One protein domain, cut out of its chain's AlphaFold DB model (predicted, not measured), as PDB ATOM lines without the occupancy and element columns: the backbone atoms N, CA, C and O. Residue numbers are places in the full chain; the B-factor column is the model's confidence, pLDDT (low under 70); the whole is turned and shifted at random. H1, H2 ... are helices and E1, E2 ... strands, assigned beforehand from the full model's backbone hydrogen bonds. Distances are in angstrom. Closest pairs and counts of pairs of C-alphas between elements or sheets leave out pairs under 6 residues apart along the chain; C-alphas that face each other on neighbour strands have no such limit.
ATOM      1  N   MET A 201     -35.889 -34.229 -37.630       86.88
ATOM      2  CA  MET A 201     -34.470 -33.889 -37.675       86.88
ATOM      3  C   MET A 201     -34.259 -32.473 -37.166       86.88
ATOM      4  O   MET A 201     -35.060 -31.591 -37.448       86.88
ATOM      5  N   LYS A 202     -33.158 -32.237 -36.462       89.00
ATOM      6  CA  LYS A 202     -32.638 -30.890 -36.217       89.00
ATOM      7  C   LYS A 202     -31.344 -30.734 -36.990       89.00
ATOM      8  O   LYS A 202     -30.549 -31.674 -37.046       89.00
ATOM      9  N   GLY A 203     -31.132 -29.571 -37.576       90.94
ATOM     10  CA  GLY A 203     -29.895 -29.273 -38.269       90.94
ATOM     11  C   GLY A 203     -29.560 -27.798 -38.242       90.94
ATOM     12  O   GLY A 203     -30.385 -26.958 -37.898       90.94
ATOM     13  N   GLU A 204     -28.321 -27.501 -38.597       93.62
ATOM     14  CA  GLU A 204     -27.799 -26.146 -38.684       93.62
ATOM     15  C   GLU A 204     -26.894 -26.048 -39.909       93.62
ATOM     16  O   GLU A 204     -26.047 -26.919 -40.141       93.62
ATOM     17  N   VAL A 205     -27.068 -24.982 -40.689       93.00
ATOM     18  CA  VAL A 205     -26.099 -24.552 -41.697       93.00
ATOM     19  C   VAL A 205     -25.486 -23.233 -41.254       93.00
ATOM     20  O   VAL A 205     -26.163 -22.210 -41.214       93.00
ATOM     21  N   SER A 206     -24.192 -23.254 -40.963       92.00
ATOM     22  CA  SER A 206     -23.429 -22.093 -40.518       92.00
ATOM     23  C   SER A 206     -22.458 -21.643 -41.600       92.00
ATOM     24  O   SER A 206     -21.669 -22.432 -42.115       92.00
ATOM     25  N   PHE A 207     -22.489 -20.362 -41.937       90.81
ATOM     26  CA  PHE A 207     -21.589 -19.713 -42.877       90.81
ATOM     27  C   PHE A 207     -20.691 -18.758 -42.102       90.81
ATOM     28  O   PHE A 207     -21.139 -17.712 -41.637       90.81
ATOM     29  N   ILE A 208     -19.420 -19.118 -41.968       88.88
ATOM     30  CA  ILE A 208     -18.406 -18.289 -41.318       88.88
ATOM     31  C   ILE A 208     -17.712 -17.494 -42.415       88.88
ATOM     32  O   ILE A 208     -17.083 -18.074 -43.308       88.88
ATOM     33  N   THR A 209     -17.856 -16.176 -42.367       78.56
ATOM     34  CA  THR A 209     -17.322 -15.273 -43.381       78.56
ATOM     35  C   THR A 209     -16.024 -14.616 -42.908       78.56
ATOM     36  O   THR A 209     -15.885 -14.207 -41.764       78.56
ATOM     37  N   ASP A 210     -15.041 -14.553 -43.799       69.00
ATOM     38  CA  ASP A 210     -13.883 -13.659 -43.743       69.00
ATOM     39  C   ASP A 210     -13.934 -12.841 -45.047       69.00
ATOM     40  O   ASP A 210     -14.446 -13.336 -46.054       69.00
ATOM     41  N   ALA A 211     -13.416 -11.610 -45.077       59.12
ATOM     42  CA  ALA A 211     -13.585 -10.645 -46.175       59.12
ATOM     43  C   ALA A 211     -13.212 -11.177 -47.585       59.12
ATOM     44  O   ALA A 211     -13.566 -10.555 -48.586       59.12
ATOM     45  N   ALA A 212     -12.523 -12.324 -47.678       65.12
ATOM     46  CA  ALA A 212     -12.164 -13.011 -48.920       65.12
ATOM     47  C   ALA A 212     -12.626 -14.485 -49.045       65.12
ATOM     48  O   ALA A 212     -12.405 -15.073 -50.106       65.12
ATOM     49  N   LYS A 213     -13.201 -15.122 -48.010       75.75
ATOM     50  CA  LYS A 213     -13.560 -16.560 -48.021       75.75
ATOM     51  C   LYS A 213     -14.798 -16.849 -47.172       75.75
ATOM     52  O   LYS A 213     -14.894 -16.364 -46.050       75.75
ATOM     53  N   VAL A 214     -15.686 -17.713 -47.665       86.62
ATOM     54  CA  VAL A 214     -16.843 -18.205 -46.901       86.62
ATOM     55  C   VAL A 214     -16.685 -19.695 -46.630       86.62
ATOM     56  O   VAL A 214     -16.447 -20.481 -47.545       86.62
ATOM     57  N   LYS A 215     -16.828 -20.098 -45.371       91.06
ATOM     58  CA  LYS A 215     -16.818 -21.500 -44.954       91.06
ATOM     59  C   LYS A 215     -18.225 -21.922 -44.561       91.06
ATOM     60  O   LYS A 215     -18.800 -21.307 -43.671       91.06
ATOM     61  N   ALA A 216     -18.749 -22.970 -45.193       91.56
ATOM     62  CA  ALA A 216     -20.033 -23.562 -44.837       91.56
ATOM     63  C   ALA A 216     -19.827 -24.791 -43.944       91.56
ATOM     64  O   ALA A 216     -19.035 -25.685 -44.257       91.56
ATOM     65  N   GLN A 217     -20.559 -24.846 -42.842       92.94
ATOM     66  CA  GLN A 217     -20.619 -25.956 -41.905       92.94
ATOM     67  C   GLN A 217     -22.055 -26.473 -41.852       92.94
ATOM     68  O   GLN A 217     -22.986 -25.682 -41.762       92.94
ATOM     69  N   VAL A 218     -22.227 -27.793 -41.911       93.06
ATOM     70  CA  VAL A 218     -23.529 -28.458 -41.797       93.06
ATOM     71  C   VAL A 218     -23.485 -29.411 -40.611       93.06
ATOM     72  O   VAL A 218     -22.620 -30.292 -40.558       93.06
ATOM     73  N   SER A 219     -24.427 -29.244 -39.691       91.31
ATOM     74  CA  SER A 219     -24.662 -30.132 -38.553       91.31
ATOM     75  C   SER A 219     -26.056 -30.749 -38.665       91.31
ATOM     76  O   SER A 219     -27.005 -30.026 -38.955       91.31
ATOM     77  N   LEU A 220     -26.200 -32.067 -38.475       88.62
ATOM     78  CA  LEU A 220     -27.495 -32.769 -38.484       88.62
ATOM     79  C   LEU A 220     -27.608 -33.732 -37.294       88.62
ATOM     80  O   LEU A 220     -26.642 -34.404 -36.925       88.62
ATOM     81  N   SER A 221     -28.812 -33.846 -36.733       84.62
ATOM     82  CA  SER A 221     -29.131 -34.683 -35.571       84.62
ATOM     83  C   SER A 221     -28.918 -36.186 -35.800       84.62
ATOM     84  O   SER A 221     -28.798 -36.660 -36.927       84.62
ATOM     85  N   LYS A 222     -28.946 -36.969 -34.706       75.00
ATOM     86  CA  LYS A 222     -28.758 -38.440 -34.693       75.00
ATOM     87  C   LYS A 222     -29.713 -39.201 -35.631       75.00
ATOM     88  O   LYS A 222     -29.377 -40.300 -36.061       75.00
ATOM     89  N   SER A 223     -30.874 -38.631 -35.967       76.62
ATOM     90  CA  SER A 223     -31.821 -39.211 -36.933       76.62
ATOM     91  C   SER A 223     -31.268 -39.281 -38.361       76.62
ATOM     92  O   SER A 223     -31.684 -40.138 -39.139       76.62
ATOM     93  N   TYR A 224     -30.276 -38.452 -38.707       83.50
ATOM     94  CA  TYR A 224     -29.547 -38.564 -39.963       83.50
ATOM     95  C   TYR A 224     -28.394 -39.568 -39.850       83.50
ATOM     96  O   TYR A 224     -27.424 -39.351 -39.129       83.50
ATOM     97  N   THR A 225     -28.472 -40.672 -40.594       80.44
ATOM     98  CA  THR A 225     -27.535 -41.806 -40.462       80.44
ATOM     99  C   THR A 225     -26.496 -41.903 -41.583       80.44
ATOM    100  O   THR A 225     -25.585 -42.733 -41.520       80.44
ATOM    101  N   GLN A 226     -26.596 -41.069 -42.623       85.00
ATOM    102  CA  GLN A 226     -25.660 -41.086 -43.752       85.00
ATOM    103  C   GLN A 226     -24.384 -40.288 -43.421       85.00
ATOM    104  O   GLN A 226     -24.389 -39.373 -42.603       85.00
ATOM    105  N   LYS A 227     -23.261 -40.617 -44.077       87.12
ATOM    106  CA  LYS A 227     -21.952 -39.964 -43.837       87.12
ATOM    107  C   LYS A 227     -21.634 -38.803 -44.784       87.12
ATOM    108  O   LYS A 227     -20.546 -38.234 -44.693       87.12
ATOM    109  N   LYS A 228     -22.531 -38.481 -45.720       90.88
ATOM    110  CA  LYS A 228     -22.335 -37.442 -46.739       90.88
ATOM    111  C   LYS A 228     -23.631 -36.690 -47.018       90.88
ATOM    112  O   LYS A 228     -24.673 -37.331 -47.129       90.88
ATOM    113  N   VAL A 229     -23.523 -35.383 -47.231       92.94
ATOM    114  CA  VAL A 229     -24.588 -34.518 -47.756       92.94
ATOM    115  C   VAL A 229     -24.098 -33.807 -49.015       92.94
ATOM    116  O   VAL A 229     -22.901 -33.549 -49.163       92.94
ATOM    117  N   GLN A 230     -25.026 -33.466 -49.903       92.38
ATOM    118  CA  GLN A 230     -24.788 -32.559 -51.021       92.38
ATOM    119  C   GLN A 230     -25.245 -31.159 -50.628       92.38
ATOM    120  O   GLN A 230     -26.395 -30.960 -50.245       92.38
ATOM    121  N   PHE A 231     -24.353 -30.185 -50.734       92.25
ATOM    122  CA  PHE A 231     -24.631 -28.778 -50.499       92.25
ATOM    123  C   PHE A 231     -24.644 -28.039 -51.836       92.25
ATOM    124  O   PHE A 231     -23.651 -28.058 -52.558       92.25
ATOM    125  N   ILE A 232     -25.762 -27.411 -52.192       90.75
ATOM    126  CA  ILE A 232     -25.917 -26.676 -53.450       90.75
ATOM    127  C   ILE A 232     -26.065 -25.193 -53.142       90.75
ATOM    128  O   ILE A 232     -26.929 -24.829 -52.353       90.75
ATOM    129  N   ILE A 233     -25.278 -24.342 -53.795       89.75
ATOM    130  CA  ILE A 233     -25.411 -22.878 -53.742       89.75
ATOM    131  C   ILE A 233     -24.946 -22.283 -55.080       89.75
ATOM    132  O   ILE A 233     -24.014 -22.804 -55.695       89.75
ATOM    133  N   LYS A 234     -25.624 -21.244 -55.588       88.31
ATOM    134  CA  LYS A 234     -25.376 -20.655 -56.930       88.31
ATOM    135  C   LYS A 234     -25.344 -21.675 -58.082       88.31
ATOM    136  O   LYS A 234     -24.567 -21.547 -59.028       88.31
ATOM    137  N   GLY A 235     -26.148 -22.734 -57.983       83.44
ATOM    138  CA  GLY A 235     -26.177 -23.823 -58.967       83.44
ATOM    139  C   GLY A 235     -24.935 -24.728 -58.984       83.44
ATOM    140  O   GLY A 235     -24.856 -25.603 -59.844       83.44
ATOM    141  N   GLN A 236     -23.983 -24.553 -58.058       89.88
ATOM    142  CA  GLN A 236     -22.837 -25.449 -57.872       89.88
ATOM    143  C   GLN A 236     -23.109 -26.434 -56.733       89.88
ATOM    144  O   GLN A 236     -23.608 -26.037 -55.682       89.88
ATOM    145  N   THR A 237     -22.751 -27.704 -56.937       91.38
ATOM    146  CA  THR A 237     -22.906 -28.782 -55.948       91.38
ATOM    147  C   THR A 237     -21.567 -29.105 -55.293       91.38
ATOM    148  O   THR A 237     -20.570 -29.330 -55.978       91.38
ATOM    149  N   PHE A 238     -21.567 -29.189 -53.967       92.38
ATOM    150  CA  PHE A 238     -20.422 -29.494 -53.121       92.38
ATOM    151  C   PHE A 238     -20.737 -30.712 -52.245       92.38
ATOM    152  O   PHE A 238     -21.755 -30.737 -51.559       92.38
ATOM    153  N   ASP A 239     -19.866 -31.721 -52.230       91.88
ATOM    154  CA  ASP A 239     -20.029 -32.886 -51.354       91.88
ATOM    155  C   ASP A 239     -19.355 -32.635 -49.998       91.88
ATOM    156  O   ASP A 239     -18.136 -32.459 -49.923       91.88
ATOM    157  N   ILE A 240     -20.131 -32.676 -48.914       91.94
ATOM    158  CA  ILE A 240     -19.626 -32.537 -47.543       91.94
ATOM    159  C   ILE A 240     -19.702 -33.903 -46.857       91.94
ATOM    160  O   ILE A 240     -20.756 -34.536 -46.818       91.94
ATOM    161  N   ALA A 241     -18.588 -34.371 -46.292       89.75
ATOM    162  CA  ALA A 241     -18.513 -35.644 -45.574       89.75
ATOM    163  C   ALA A 241     -18.241 -35.436 -44.077       89.75
ATOM    164  O   ALA A 241     -17.411 -34.604 -43.713       89.75
ATOM    165  N   SER A 242     -18.873 -36.252 -43.230       87.94
ATOM    166  CA  SER A 242     -18.594 -36.335 -41.789       87.94
ATOM    167  C   SER A 242     -17.874 -37.645 -41.449       87.94
ATOM    168  O   SER A 242     -18.123 -38.693 -42.057       87.94
ATOM    169  N   LYS A 243     -16.982 -37.607 -40.452       82.25
ATOM    170  CA  LYS A 243     -16.309 -38.804 -39.908       82.25
ATOM    171  C   LYS A 243     -17.065 -39.441 -38.732       82.25
ATOM    172  O   LYS A 243     -16.826 -40.615 -38.458       82.25
ATOM    173  N   ASN A 244     -17.986 -38.704 -38.104       74.00
ATOM    174  CA  ASN A 244     -18.718 -39.085 -36.893       74.00
ATOM    175  C   ASN A 244     -20.245 -38.934 -37.089       74.00
ATOM    176  O   ASN A 244     -20.686 -38.277 -38.035       74.00
ATOM    177  N   LEU A 245     -21.039 -39.567 -36.217       72.94
ATOM    178  CA  LEU A 245     -22.482 -39.334 -36.059       72.94
ATOM    179  C   LEU A 245     -22.728 -38.821 -34.623       72.94
ATOM    180  O   LEU A 245     -22.147 -39.422 -33.714       72.94
ATOM    181  N   PRO A 246     -23.550 -37.776 -34.381       80.62
ATOM    182  CA  PRO A 246     -24.319 -36.963 -35.344       80.62
ATOM    183  C   PRO A 246     -23.447 -36.298 -36.425       80.62
ATOM    184  O   PRO A 246     -22.231 -36.190 -36.270       80.62
ATOM    185  N   PHE A 247     -24.044 -35.988 -37.581       87.44
ATOM    186  CA  PHE A 247     -23.300 -35.545 -38.762       87.44
ATOM    187  C   PHE A 247     -22.770 -34.127 -38.544       87.44
ATOM    188  O   PHE A 247     -23.558 -33.216 -38.333       87.44
ATOM    189  N   GLU A 248     -21.457 -33.937 -38.677       89.50
ATOM    190  CA  GLU A 248     -20.812 -32.625 -38.665       89.50
ATOM    191  C   GLU A 248     -19.799 -32.559 -39.810       89.50
ATOM    192  O   GLU A 248     -18.813 -33.303 -39.851       89.50
ATOM    193  N   GLY A 249     -20.059 -31.681 -40.772       90.75
ATOM    194  CA  GLY A 249     -19.238 -31.526 -41.964       90.75
ATOM    195  C   GLY A 249     -18.951 -30.063 -42.272       90.75
ATOM    196  O   GLY A 249     -19.726 -29.177 -41.926       90.75
ATOM    197  N   THR A 250     -17.825 -29.787 -42.927       91.62
ATOM    198  CA  THR A 250     -17.402 -28.419 -43.265       91.62
ATOM    199  C   THR A 250     -16.743 -28.377 -44.639       91.62
ATOM    200  O   THR A 250     -16.045 -29.321 -45.013       91.62
ATOM    201  N   ILE A 251     -16.937 -27.281 -45.375       92.75
ATOM    202  CA  ILE A 251     -16.324 -27.030 -46.682       92.75
ATOM    203  C   ILE A 251     -16.023 -25.539 -46.884       92.75
ATOM    204  O   ILE A 251     -16.774 -24.676 -46.432       92.75
ATOM    205  N   ASP A 252     -14.923 -25.231 -47.572       90.19
ATOM    206  CA  ASP A 252     -14.611 -23.868 -48.012       90.19
ATOM    207  C   ASP A 252     -15.307 -23.597 -49.358       90.19
ATOM    208  O   ASP A 252     -15.138 -24.357 -50.316       90.19
ATOM    209  N   LEU A 253     -16.089 -22.520 -49.436       90.19
ATOM    210  CA  LEU A 253     -16.801 -22.106 -50.643       90.19
ATOM    211  C   LEU A 253     -15.958 -21.103 -51.453       90.19
ATOM    212  O   LEU A 253     -15.359 -20.192 -50.874       90.19
ATOM    213  N   PRO A 254     -15.931 -21.200 -52.796       88.56
ATOM    214  CA  PRO A 254     -15.147 -20.319 -53.664       88.56
ATOM    215  C   PRO A 254     -15.853 -18.979 -53.953       88.56
ATOM    216  O   PRO A 254     -15.743 -18.455 -55.059       88.56
ATOM    217  N   PHE A 255     -16.602 -18.441 -52.987       87.31
ATOM    218  CA  PHE A 255     -17.404 -17.223 -53.132       87.31
ATOM    219  C   PHE A 255     -17.084 -16.232 -52.009       87.31
ATOM    220  O   PHE A 255     -16.756 -16.639 -50.891       87.31
ATOM    221  N   SER A 256     -17.201 -14.936 -52.293       83.88
ATOM    222  CA  SER A 256     -17.187 -13.882 -51.273       83.88
ATOM    223  C   SER A 256     -18.562 -13.716 -50.613       83.88
ATOM    224  O   SER A 256     -19.588 -14.084 -51.183       83.88
ATOM    225  N   THR A 257     -18.607 -13.103 -49.427       82.12
ATOM    226  CA  THR A 257     -19.858 -12.812 -48.702       82.12
ATOM    227  C   THR A 257     -20.870 -12.046 -49.557       82.12
ATOM    228  O   THR A 257     -22.047 -12.393 -49.590       82.12
ATOM    229  N   ASN A 258     -20.406 -11.044 -50.312       82.12
ATOM    230  CA  ASN A 258     -21.261 -10.236 -51.187       82.12
ATOM    231  C   ASN A 258     -21.863 -11.049 -52.340       82.12
ATOM    232  O   ASN A 258     -22.969 -10.755 -52.775       82.12
ATOM    233  N   GLU A 259     -21.150 -12.062 -52.839       84.56
ATOM    234  CA  GLU A 259     -21.634 -12.923 -53.925       84.56
ATOM    235  C   GLU A 259     -22.667 -13.952 -53.479       84.56
ATOM    236  O   GLU A 259     -23.315 -14.539 -54.349       84.56
ATOM    237  N   LEU A 260     -22.760 -14.208 -52.172       86.62
ATOM    238  CA  LEU A 260     -23.718 -15.133 -51.573       86.62
ATOM    239  C   LEU A 260     -24.948 -14.426 -51.006       86.62
ATOM    240  O   LEU A 260     -25.967 -15.079 -50.808       86.62
ATOM    241  N   ASN A 261     -24.879 -13.121 -50.725       85.19
ATOM    242  CA  ASN A 261     -25.988 -12.380 -50.129       85.19
ATOM    243  C   ASN A 261     -27.258 -12.465 -50.994       85.19
ATOM    244  O   ASN A 261     -27.259 -12.034 -52.145       85.19
ATOM    245  N   GLY A 262     -28.337 -13.016 -50.433       82.44
ATOM    246  CA  GLY A 262     -29.598 -13.275 -51.130       82.44
ATOM    247  C   GLY A 262     -29.628 -14.561 -51.967       82.44
ATOM    248  O   GLY A 262     -30.660 -14.852 -52.569       82.44
ATOM    249  N   GLU A 263     -28.557 -15.355 -52.010       87.88
ATOM    250  CA  GLU A 263     -28.530 -16.628 -52.741       87.88
ATOM    251  C   GLU A 263     -29.202 -17.752 -51.943       87.88
ATOM    252  O   GLU A 263     -29.028 -17.881 -50.727       87.88
ATOM    253  N   THR A 264     -29.950 -18.609 -52.640       87.69
ATOM    254  CA  THR A 264     -30.569 -19.804 -52.055       87.69
ATOM    255  C   THR A 264     -29.566 -20.953 -51.996       87.69
ATOM    256  O   THR A 264     -28.852 -21.225 -52.968       87.69
ATOM    257  N   PHE A 265     -29.548 -21.672 -50.878       89.50
ATOM    258  CA  PHE A 265     -28.795 -22.907 -50.714       89.50
ATOM    259  C   PHE A 265     -29.721 -24.100 -50.454       89.50
ATOM    260  O   PHE A 265     -30.824 -23.949 -49.927       89.50
ATOM    261  N   LYS A 266     -29.262 -25.303 -50.809       89.69
ATOM    262  CA  LYS A 266     -29.948 -26.574 -50.535       89.69
ATOM    263  C   LYS A 266     -28.996 -27.565 -49.894       89.69
ATOM    264  O   LYS A 266     -27.881 -27.749 -50.376       89.69
ATOM    265  N   VAL A 267     -29.465 -28.254 -48.865       90.50
ATOM    266  CA  VAL A 267     -28.819 -29.446 -48.316       90.50
ATOM    267  C   VAL A 267     -29.632 -30.645 -48.775       90.50
ATOM    268  O   VAL A 267     -30.824 -30.727 -48.484       90.50
ATOM    269  N   LEU A 268     -29.008 -31.573 -49.493       89.38
ATOM    270  CA  LEU A 268     -29.614 -32.839 -49.883       89.38
ATOM    271  C   LEU A 268     -28.871 -34.006 -49.246       89.38
ATOM    272  O   LEU A 268     -27.661 -33.970 -49.012       89.38
ATOM    273  N   SER A 269     -29.602 -35.078 -48.991       87.00
ATOM    274  CA  SER A 269     -29.018 -36.362 -48.636       87.00
ATOM    275  C   SER A 269     -28.276 -36.990 -49.826       87.00
ATOM    276  O   SER A 269     -28.437 -36.583 -50.976       87.00
ATOM    277  N   SER A 270     -27.510 -38.058 -49.578       82.06
ATOM    278  CA  SER A 270     -26.791 -38.792 -50.636       82.06
ATOM    279  C   SER A 270     -27.720 -39.447 -51.673       82.06
ATOM    280  O   SER A 270     -27.260 -39.858 -52.733       82.06
ATOM    281  N   ASN A 271     -29.015 -39.573 -51.371       81.50
ATOM    282  CA  ASN A 271     -30.057 -40.076 -52.269       81.50
ATOM    283  C   ASN A 271     -30.913 -38.952 -52.891       81.50
ATOM    284  O   ASN A 271     -32.040 -39.212 -53.307       81.50
ATOM    285  N   ASN A 272     -30.392 -37.721 -52.955       81.50
ATOM    286  CA  ASN A 272     -31.047 -36.539 -53.529       81.50
ATOM    287  C   ASN A 272     -32.382 -36.152 -52.858       81.50
ATOM    288  O   ASN A 272     -33.232 -35.517 -53.482       81.50
ATOM    289  N   THR A 273     -32.593 -36.520 -51.592       83.12
ATOM    290  CA  THR A 273     -33.742 -36.039 -50.812       83.12
ATOM    291  C   THR A 273     -33.409 -34.670 -50.236       83.12
ATOM    292  O   THR A 273     -32.346 -34.496 -49.645       83.12
ATOM    293  N   LEU A 274     -34.304 -33.698 -50.405       85.50
ATOM    294  CA  LEU A 274     -34.136 -32.366 -49.830       85.50
ATOM    295  C   LEU A 274     -34.207 -32.444 -48.297       85.50
ATOM    296  O   LEU A 274     -35.206 -32.908 -47.754       85.50
ATOM    297  N   ILE A 275     -33.156 -31.990 -47.613       87.38
ATOM    298  CA  ILE A 275     -33.096 -31.890 -46.149       87.38
ATOM    299  C   ILE A 275     -33.511 -30.481 -45.717       87.38
ATOM    300  O   ILE A 275     -34.420 -30.336 -44.904       87.38
ATOM    301  N   ALA A 276     -32.895 -29.450 -46.296       86.62
ATOM    302  CA  ALA A 276     -33.163 -28.047 -45.986       86.62
ATOM    303  C   ALA A 276     -32.946 -27.161 -47.223       86.62
ATOM    304  O   ALA A 276     -32.055 -27.434 -48.032       86.62
ATOM    305  N   GLU A 277     -33.744 -26.105 -47.353       85.62
ATOM    306  CA  GLU A 277     -33.619 -25.051 -48.365       85.62
ATOM    307  C   GLU A 277     -33.735 -23.686 -47.675       85.62
ATOM    308  O   GLU A 277     -34.755 -23.378 -47.059       85.62
ATOM    309  N   GLY A 278     -32.684 -22.871 -47.765       81.88
ATOM    310  CA  GLY A 278     -32.611 -21.569 -47.099       81.88
ATOM    311  C   GLY A 278     -32.000 -20.496 -47.991       81.88
ATOM    312  O   GLY A 278     -31.544 -20.783 -49.098       81.88
ATOM    313  N   GLN A 279     -31.988 -19.251 -47.520       85.69
ATOM    314  CA  GLN A 279     -31.411 -18.111 -48.233       85.69
ATOM    315  C   GLN A 279     -30.353 -17.440 -47.357       85.69
ATOM    316  O   GLN A 279     -30.599 -17.157 -46.188       85.69
ATOM    317  N   PHE A 280     -29.158 -17.217 -47.901       85.31
ATOM    318  CA  PHE A 280     -28.060 -16.615 -47.149       85.31
ATOM    319  C   PHE A 280     -28.240 -15.094 -47.012       85.31
ATOM    320  O   PHE A 280     -28.536 -14.412 -47.994       85.31
ATOM    321  N   GLY A 281     -27.990 -14.557 -45.813       78.62
ATOM    322  CA  GLY A 281     -27.855 -13.111 -45.574       78.62
ATOM    323  C   GLY A 281     -29.127 -12.369 -45.148       78.62
ATOM    324  O   GLY A 281     -29.084 -11.153 -44.970       78.62
ATOM    325  N   GLN A 282     -30.241 -13.073 -44.937       79.06
ATOM    326  CA  GLN A 282     -31.475 -12.496 -44.402       79.06
ATOM    327  C   GLN A 282     -31.747 -13.030 -42.994       79.06
ATOM    328  O   GLN A 282     -31.798 -14.237 -42.789       79.06
ATOM    329  N   ASN A 283     -31.934 -12.126 -42.030       86.38
ATOM    330  CA  ASN A 283     -32.433 -12.498 -40.709       86.38
ATOM    331  C   ASN A 283     -33.946 -12.672 -40.792       86.38
ATOM    332  O   ASN A 283     -34.660 -11.689 -41.011       86.38
ATOM    333  N   ASP A 284     -34.424 -13.896 -40.629       88.81
ATOM    334  CA  ASP A 284     -35.846 -14.204 -40.596       88.81
ATOM    335  C   ASP A 284     -36.139 -15.542 -39.904       88.81
ATOM    336  O   ASP A 284     -35.265 -16.377 -39.678       88.81
ATOM    337  N   GLU A 285     -37.408 -15.721 -39.554       91.31
ATOM    338  CA  GLU A 285     -37.965 -16.974 -39.061       91.31
ATOM    339  C   GLU A 285     -39.189 -17.324 -39.914       91.31
ATOM    340  O   GLU A 285     -39.990 -16.449 -40.285       91.31
ATOM    341  N   TYR A 286     -39.303 -18.590 -40.308       92.31
ATOM    342  CA  TYR A 286     -40.439 -19.089 -41.082       92.31
ATOM    343  C   TYR A 286     -40.575 -20.608 -40.991       92.31
ATOM    344  O   TYR A 286     -39.644 -21.323 -40.626       92.31
ATOM    345  N   ALA A 287     -41.725 -21.110 -41.428       94.06
ATOM    346  CA  ALA A 287     -41.987 -22.522 -41.626       94.06
ATOM    347  C   ALA A 287     -42.315 -22.849 -43.094       94.06
ATOM    348  O   ALA A 287     -42.843 -22.019 -43.846       94.06
ATOM    349  N   SER A 288     -42.017 -24.083 -43.497       93.31
ATOM    350  CA  SER A 288     -42.467 -24.674 -44.759       93.31
ATOM    351  C   SER A 288     -43.131 -26.027 -44.510       93.31
ATOM    352  O   SER A 288     -42.669 -26.799 -43.671       93.31
ATOM    353  N   VAL A 289     -44.159 -26.367 -45.286       94.62
ATOM    354  CA  VAL A 289     -44.784 -27.703 -45.277       94.62
ATOM    355  C   VAL A 289     -44.298 -28.562 -46.449       94.62
ATOM    356  O   VAL A 289     -44.059 -28.055 -47.548       94.62
ATOM    357  N   ARG A 290     -44.159 -29.871 -46.229       91.81
ATOM    358  CA  ARG A 290     -43.647 -30.860 -47.191       91.81
ATOM    359  C   ARG A 290     -44.658 -31.996 -47.384       91.81
ATOM    360  O   ARG A 290     -44.626 -32.994 -46.665       91.81
ATOM    361  N   PRO A 291     -45.560 -31.896 -48.377       90.19
ATOM    362  CA  PRO A 291     -46.605 -32.903 -48.581       90.19
ATOM    363  C   PRO A 291     -46.078 -34.287 -48.994       90.19
ATOM    364  O   PRO A 291     -46.775 -35.278 -48.815       90.19
ATOM    365  N   ASN A 292     -44.861 -34.389 -49.541       87.00
ATOM    366  CA  ASN A 292     -44.350 -35.666 -50.057       87.00
ATOM    367  C   ASN A 292     -43.871 -36.626 -48.958       87.00
ATOM    368  O   ASN A 292     -43.971 -37.839 -49.129       87.00
ATOM    369  N   ASP A 293     -43.336 -36.105 -47.854       84.19
ATOM    370  CA  ASP A 293     -42.884 -36.894 -46.699       84.19
ATOM    371  C   ASP A 293     -43.719 -36.636 -45.433       84.19
ATOM    372  O   ASP A 293     -43.488 -37.276 -44.401       84.19
ATOM    373  N   ASN A 294     -44.748 -35.782 -45.549       88.38
ATOM    374  CA  ASN A 294     -45.676 -35.401 -44.487       88.38
ATOM    375  C   ASN A 294     -44.982 -34.728 -43.294       88.38
ATOM    376  O   ASN A 294     -45.334 -34.954 -42.131       88.38
ATOM    377  N   THR A 295     -43.986 -33.896 -43.593       91.25
ATOM    378  CA  THR A 295     -43.251 -33.115 -42.597       91.25
ATOM    379  C   THR A 295     -43.498 -31.617 -42.745       91.25
ATOM    380  O   THR A 295     -43.957 -31.134 -43.780       91.25
ATOM    381  N   TYR A 296     -43.201 -30.864 -41.696       93.00
ATOM    382  CA  TYR A 296     -42.983 -29.428 -41.784       93.00
ATOM    383  C   TYR A 296     -41.591 -29.110 -41.250       93.00
ATOM    384  O   TYR A 296     -41.023 -29.876 -40.472       93.00
ATOM    385  N   ILE A 297     -41.028 -27.999 -41.695       92.06
ATOM    386  CA  ILE A 297     -39.711 -27.534 -41.281       92.06
ATOM    387  C   ILE A 297     -39.826 -26.096 -40.792       92.06
ATOM    388  O   ILE A 297     -40.395 -25.261 -41.490       92.06
ATOM    389  N   THR A 298     -39.311 -25.810 -39.601       93.12
ATOM    390  CA  THR A 298     -39.099 -24.440 -39.118       93.12
ATOM    391  C   THR A 298     -37.657 -24.036 -39.373       93.12
ATOM    392  O   THR A 298     -36.767 -24.882 -39.293       93.12
ATOM    393  N   TYR A 299     -37.437 -22.766 -39.690       91.31
ATOM    394  CA  TYR A 299     -36.126 -22.178 -39.926       91.31
ATOM    395  C   TYR A 299     -35.959 -20.936 -39.060       91.31
ATOM    396  O   TYR A 299     -36.851 -20.089 -39.038       91.31
ATOM    397  N   LEU A 300     -34.802 -20.815 -38.418       92.38
ATOM    398  CA  LEU A 300     -34.350 -19.631 -37.701       92.38
ATOM    399  C   LEU A 300     -33.021 -19.182 -38.310       92.38
ATOM    400  O   LEU A 300     -31.989 -19.835 -38.140       92.38
ATOM    401  N   ASN A 301     -33.060 -18.068 -39.036       90.81
ATOM    402  CA  ASN A 301     -31.909 -17.515 -39.735       90.81
ATOM    403  C   ASN A 301     -31.375 -16.290 -38.986       90.81
ATOM    404  O   ASN A 301     -32.104 -15.323 -38.751       90.81
ATOM    405  N   GLN A 302     -30.097 -16.319 -38.605       90.88
ATOM    406  CA  GLN A 302     -29.473 -15.277 -37.791       90.88
ATOM    407  C   GLN A 302     -28.072 -14.920 -38.288       90.88
ATOM    408  O   GLN A 302     -27.188 -15.761 -38.408       90.88
ATOM    409  N   LEU A 303     -27.833 -13.632 -38.498       86.50
ATOM    410  CA  LEU A 303     -26.521 -13.050 -38.743       86.50
ATOM    411  C   LEU A 303     -25.992 -12.437 -37.444       86.50
ATOM    412  O   LEU A 303     -26.527 -11.440 -36.951       86.50
ATOM    413  N   LYS A 304     -24.917 -13.013 -36.899       84.69
ATOM    414  CA  LYS A 304     -24.244 -12.537 -35.685       84.69
ATOM    415  C   LYS A 304     -22.758 -12.312 -35.959       84.69
ATOM    416  O   LYS A 304     -21.968 -13.253 -35.998       84.69
ATOM    417  N   GLY A 305     -22.371 -11.044 -36.096       83.06
ATOM    418  CA  GLY A 305     -21.015 -10.683 -36.519       83.06
ATOM    419  C   GLY A 305     -20.749 -11.200 -37.931       83.06
ATOM    420  O   GLY A 305     -21.550 -10.953 -38.828       83.06
ATOM    421  N   ASP A 306     -19.670 -11.963 -38.098       84.38
ATOM    422  CA  ASP A 306     -19.262 -12.526 -39.391       84.38
ATOM    423  C   ASP A 306     -19.835 -13.932 -39.662       84.38
ATOM    424  O   ASP A 306     -19.440 -14.587 -40.630       84.38
ATOM    425  N   THR A 307     -20.758 -14.415 -38.822       87.62
ATOM    426  CA  THR A 307     -21.372 -15.741 -38.966       87.62
ATOM    427  C   THR A 307     -22.866 -15.621 -39.233       87.62
ATOM    428  O   THR A 307     -23.598 -15.042 -38.430       87.62
ATOM    429  N   PHE A 308     -23.321 -16.210 -40.338       90.31
ATOM    430  CA  PHE A 308     -24.737 -16.435 -40.619       90.31
ATOM    431  C   PHE A 308     -25.093 -17.885 -40.296       90.31
ATOM    432  O   PHE A 308     -24.456 -18.796 -40.824       90.31
ATOM    433  N   THR A 309     -26.095 -18.110 -39.458       92.06
ATOM    434  CA  THR A 309     -26.603 -19.436 -39.107       92.06
ATOM    435  C   THR A 309     -28.026 -19.599 -39.625       92.06
ATOM    436  O   THR A 309     -28.831 -18.675 -39.571       92.06
ATOM    437  N   SER A 310     -28.322 -20.781 -40.154       92.19
ATOM    438  CA  SER A 310     -29.661 -21.228 -40.522       92.19
ATOM    439  C   SER A 310     -29.940 -22.507 -39.750       92.19
ATOM    440  O   SER A 310     -29.518 -23.598 -40.147       92.19
ATOM    441  N   GLU A 311     -30.576 -22.356 -38.597       94.00
ATOM    442  CA  GLU A 311     -31.045 -23.475 -37.789       94.00
ATOM    443  C   GLU A 311     -32.378 -23.954 -38.349       94.00
ATOM    444  O   GLU A 311     -33.231 -23.146 -38.713       94.00
ATOM    445  N   PHE A 312     -32.580 -25.266 -38.419       92.00
ATOM    446  CA  PHE A 312     -33.842 -25.819 -38.878       92.00
ATOM    447  C   PHE A 312     -34.268 -27.062 -38.110       92.00
ATOM    448  O   PHE A 312     -33.454 -27.891 -37.698       92.00
ATOM    449  N   THR A 313     -35.580 -27.212 -37.944       91.25
ATOM    450  CA  THR A 313     -36.188 -28.380 -37.302       91.25
ATOM    451  C   THR A 313     -37.270 -28.961 -38.201       91.25
ATOM    452  O   THR A 313     -38.273 -28.312 -38.463       91.25
ATOM    453  N   ILE A 314     -37.075 -30.201 -38.646       89.88
ATOM    454  CA  ILE A 314     -38.055 -31.013 -39.365       89.88
ATOM    455  C   ILE A 314     -38.896 -31.779 -38.346       89.88
ATOM    456  O   ILE A 314     -38.360 -32.500 -37.498       89.88
ATOM    457  N   LYS A 315     -40.214 -31.656 -38.463       89.44
ATOM    458  CA  LYS A 315     -41.217 -32.310 -37.623       89.44
ATOM    459  C   LYS A 315     -42.207 -33.090 -38.473       89.44
ATOM    460  O   LYS A 315     -42.567 -32.662 -39.567       89.44
ATOM    461  N   TYR A 316     -42.654 -34.241 -37.980       87.50
ATOM    462  CA  TYR A 316     -43.591 -35.103 -38.701       87.50
ATOM    463  C   TYR A 316     -45.020 -34.884 -38.193       87.50
ATOM    464  O   TYR A 316     -45.327 -35.197 -37.042       87.50
ATOM    465  N   ALA A 317     -45.890 -34.356 -39.060       87.81
ATOM    466  CA  ALA A 317     -47.262 -33.969 -38.717       87.81
ATOM    467  C   ALA A 317     -48.209 -34.130 -39.926       87.81
ATOM    468  O   ALA A 317     -48.630 -33.142 -40.531       87.81
TER     469      ALA A 317
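AT A GLANCE: This is residues 201 to 317 of the 1181 residues of an uncharacterized protein of Flammeovirga sp. MY04 (UniProt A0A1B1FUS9). Two twisted antiparallel sheets lie face to face as a sandwich, their strands crossed at 47 degrees: a sheet of six strands, and a smaller sheet of four over part of one of its faces. A single turn of helix, H1, sits at one end of the sandwich, on the way from E5 to E6. The 117 printed residues run E1 to E5, H1, then E6 to E10, a mostly strand domain; the sheet orders are E5 E2 E1 E10 E9 E8 and E4 E3 E6 E7. The whole is compact, with a radius of gyration of the C-alphas of 13.5 A and spans of 41 by 31 by 24 A.

IN THESE COORDINATES: E1, residues 201 to 210, begins at C-alpha 201 (-34.470, -33.889, -37.675) and is 29.5 A long. E2 is residues 213 to 220, 23.4 A. E3, residues 228 to 233, and E4, residues 236 to 241, are 16.5 A each. E5 is residues 247 to 253, 19.1 A. H1, residues 257 to 260, begins at C-alpha 257 (-19.858, -12.812, -48.702) and is 5.3 A long. E6 is residues 264 to 269, 17.0 A; E7 is residues 274 to 279, 14.6 A; E8 is residues 284 to 290, 19.5 A. E9, residues 295 to 304, is 28.9 A. E10, residues 307 to 316, is 29.5 A and ends at C-alpha 316 (-43.591, -35.103, -38.701).

HOW THE PARTS SIT: In the larger sheet E1 and E2 form a hairpin, with N 206 and O 217 2.8 A apart. E5, an edge strand, is antiparallel to E2, with N 249 and O 218 2.9 A apart. E1 is antiparallel to E10 at 169 degrees, with N 205 and O 310 2.9 A apart. E8, E9 and E10 form a meander, each strand the antiparallel neighbour of the one before; N 298 and O 313 are 2.9 A apart, N 288 and O 297 2.8 A. In the smaller sheet E3 and E4 form a hairpin, with N 231 and O 238 2.8 A apart, as do E6 and E7, with N 265 and O 278 2.8 A apart. E3 and E6, one strand from each of these hairpins, are antiparallel neighbours at 162 degrees, with N 232 and O 266 2.8 A apart. The facing parts of the two sheets are 10.1 A centre to centre, their best planes 28 degrees apart. The closest C-alphas of E4 and E5, Ala 241 and Gly 249, are 5.5 A apart; E7 and E9 are near each other, with 10 pairs of C-alphas within 10 A. H1 only grazes the larger sheet and is too short for an O i to N i+4 pair.

THE WHOLE: The C-alphas farthest apart, Ala 212 and Ala 317, are 42.1 A apart. The printed part has no cut and no long link. Mean pLDDT of the printed part is 87.1; residues 210 to 212 are under 70.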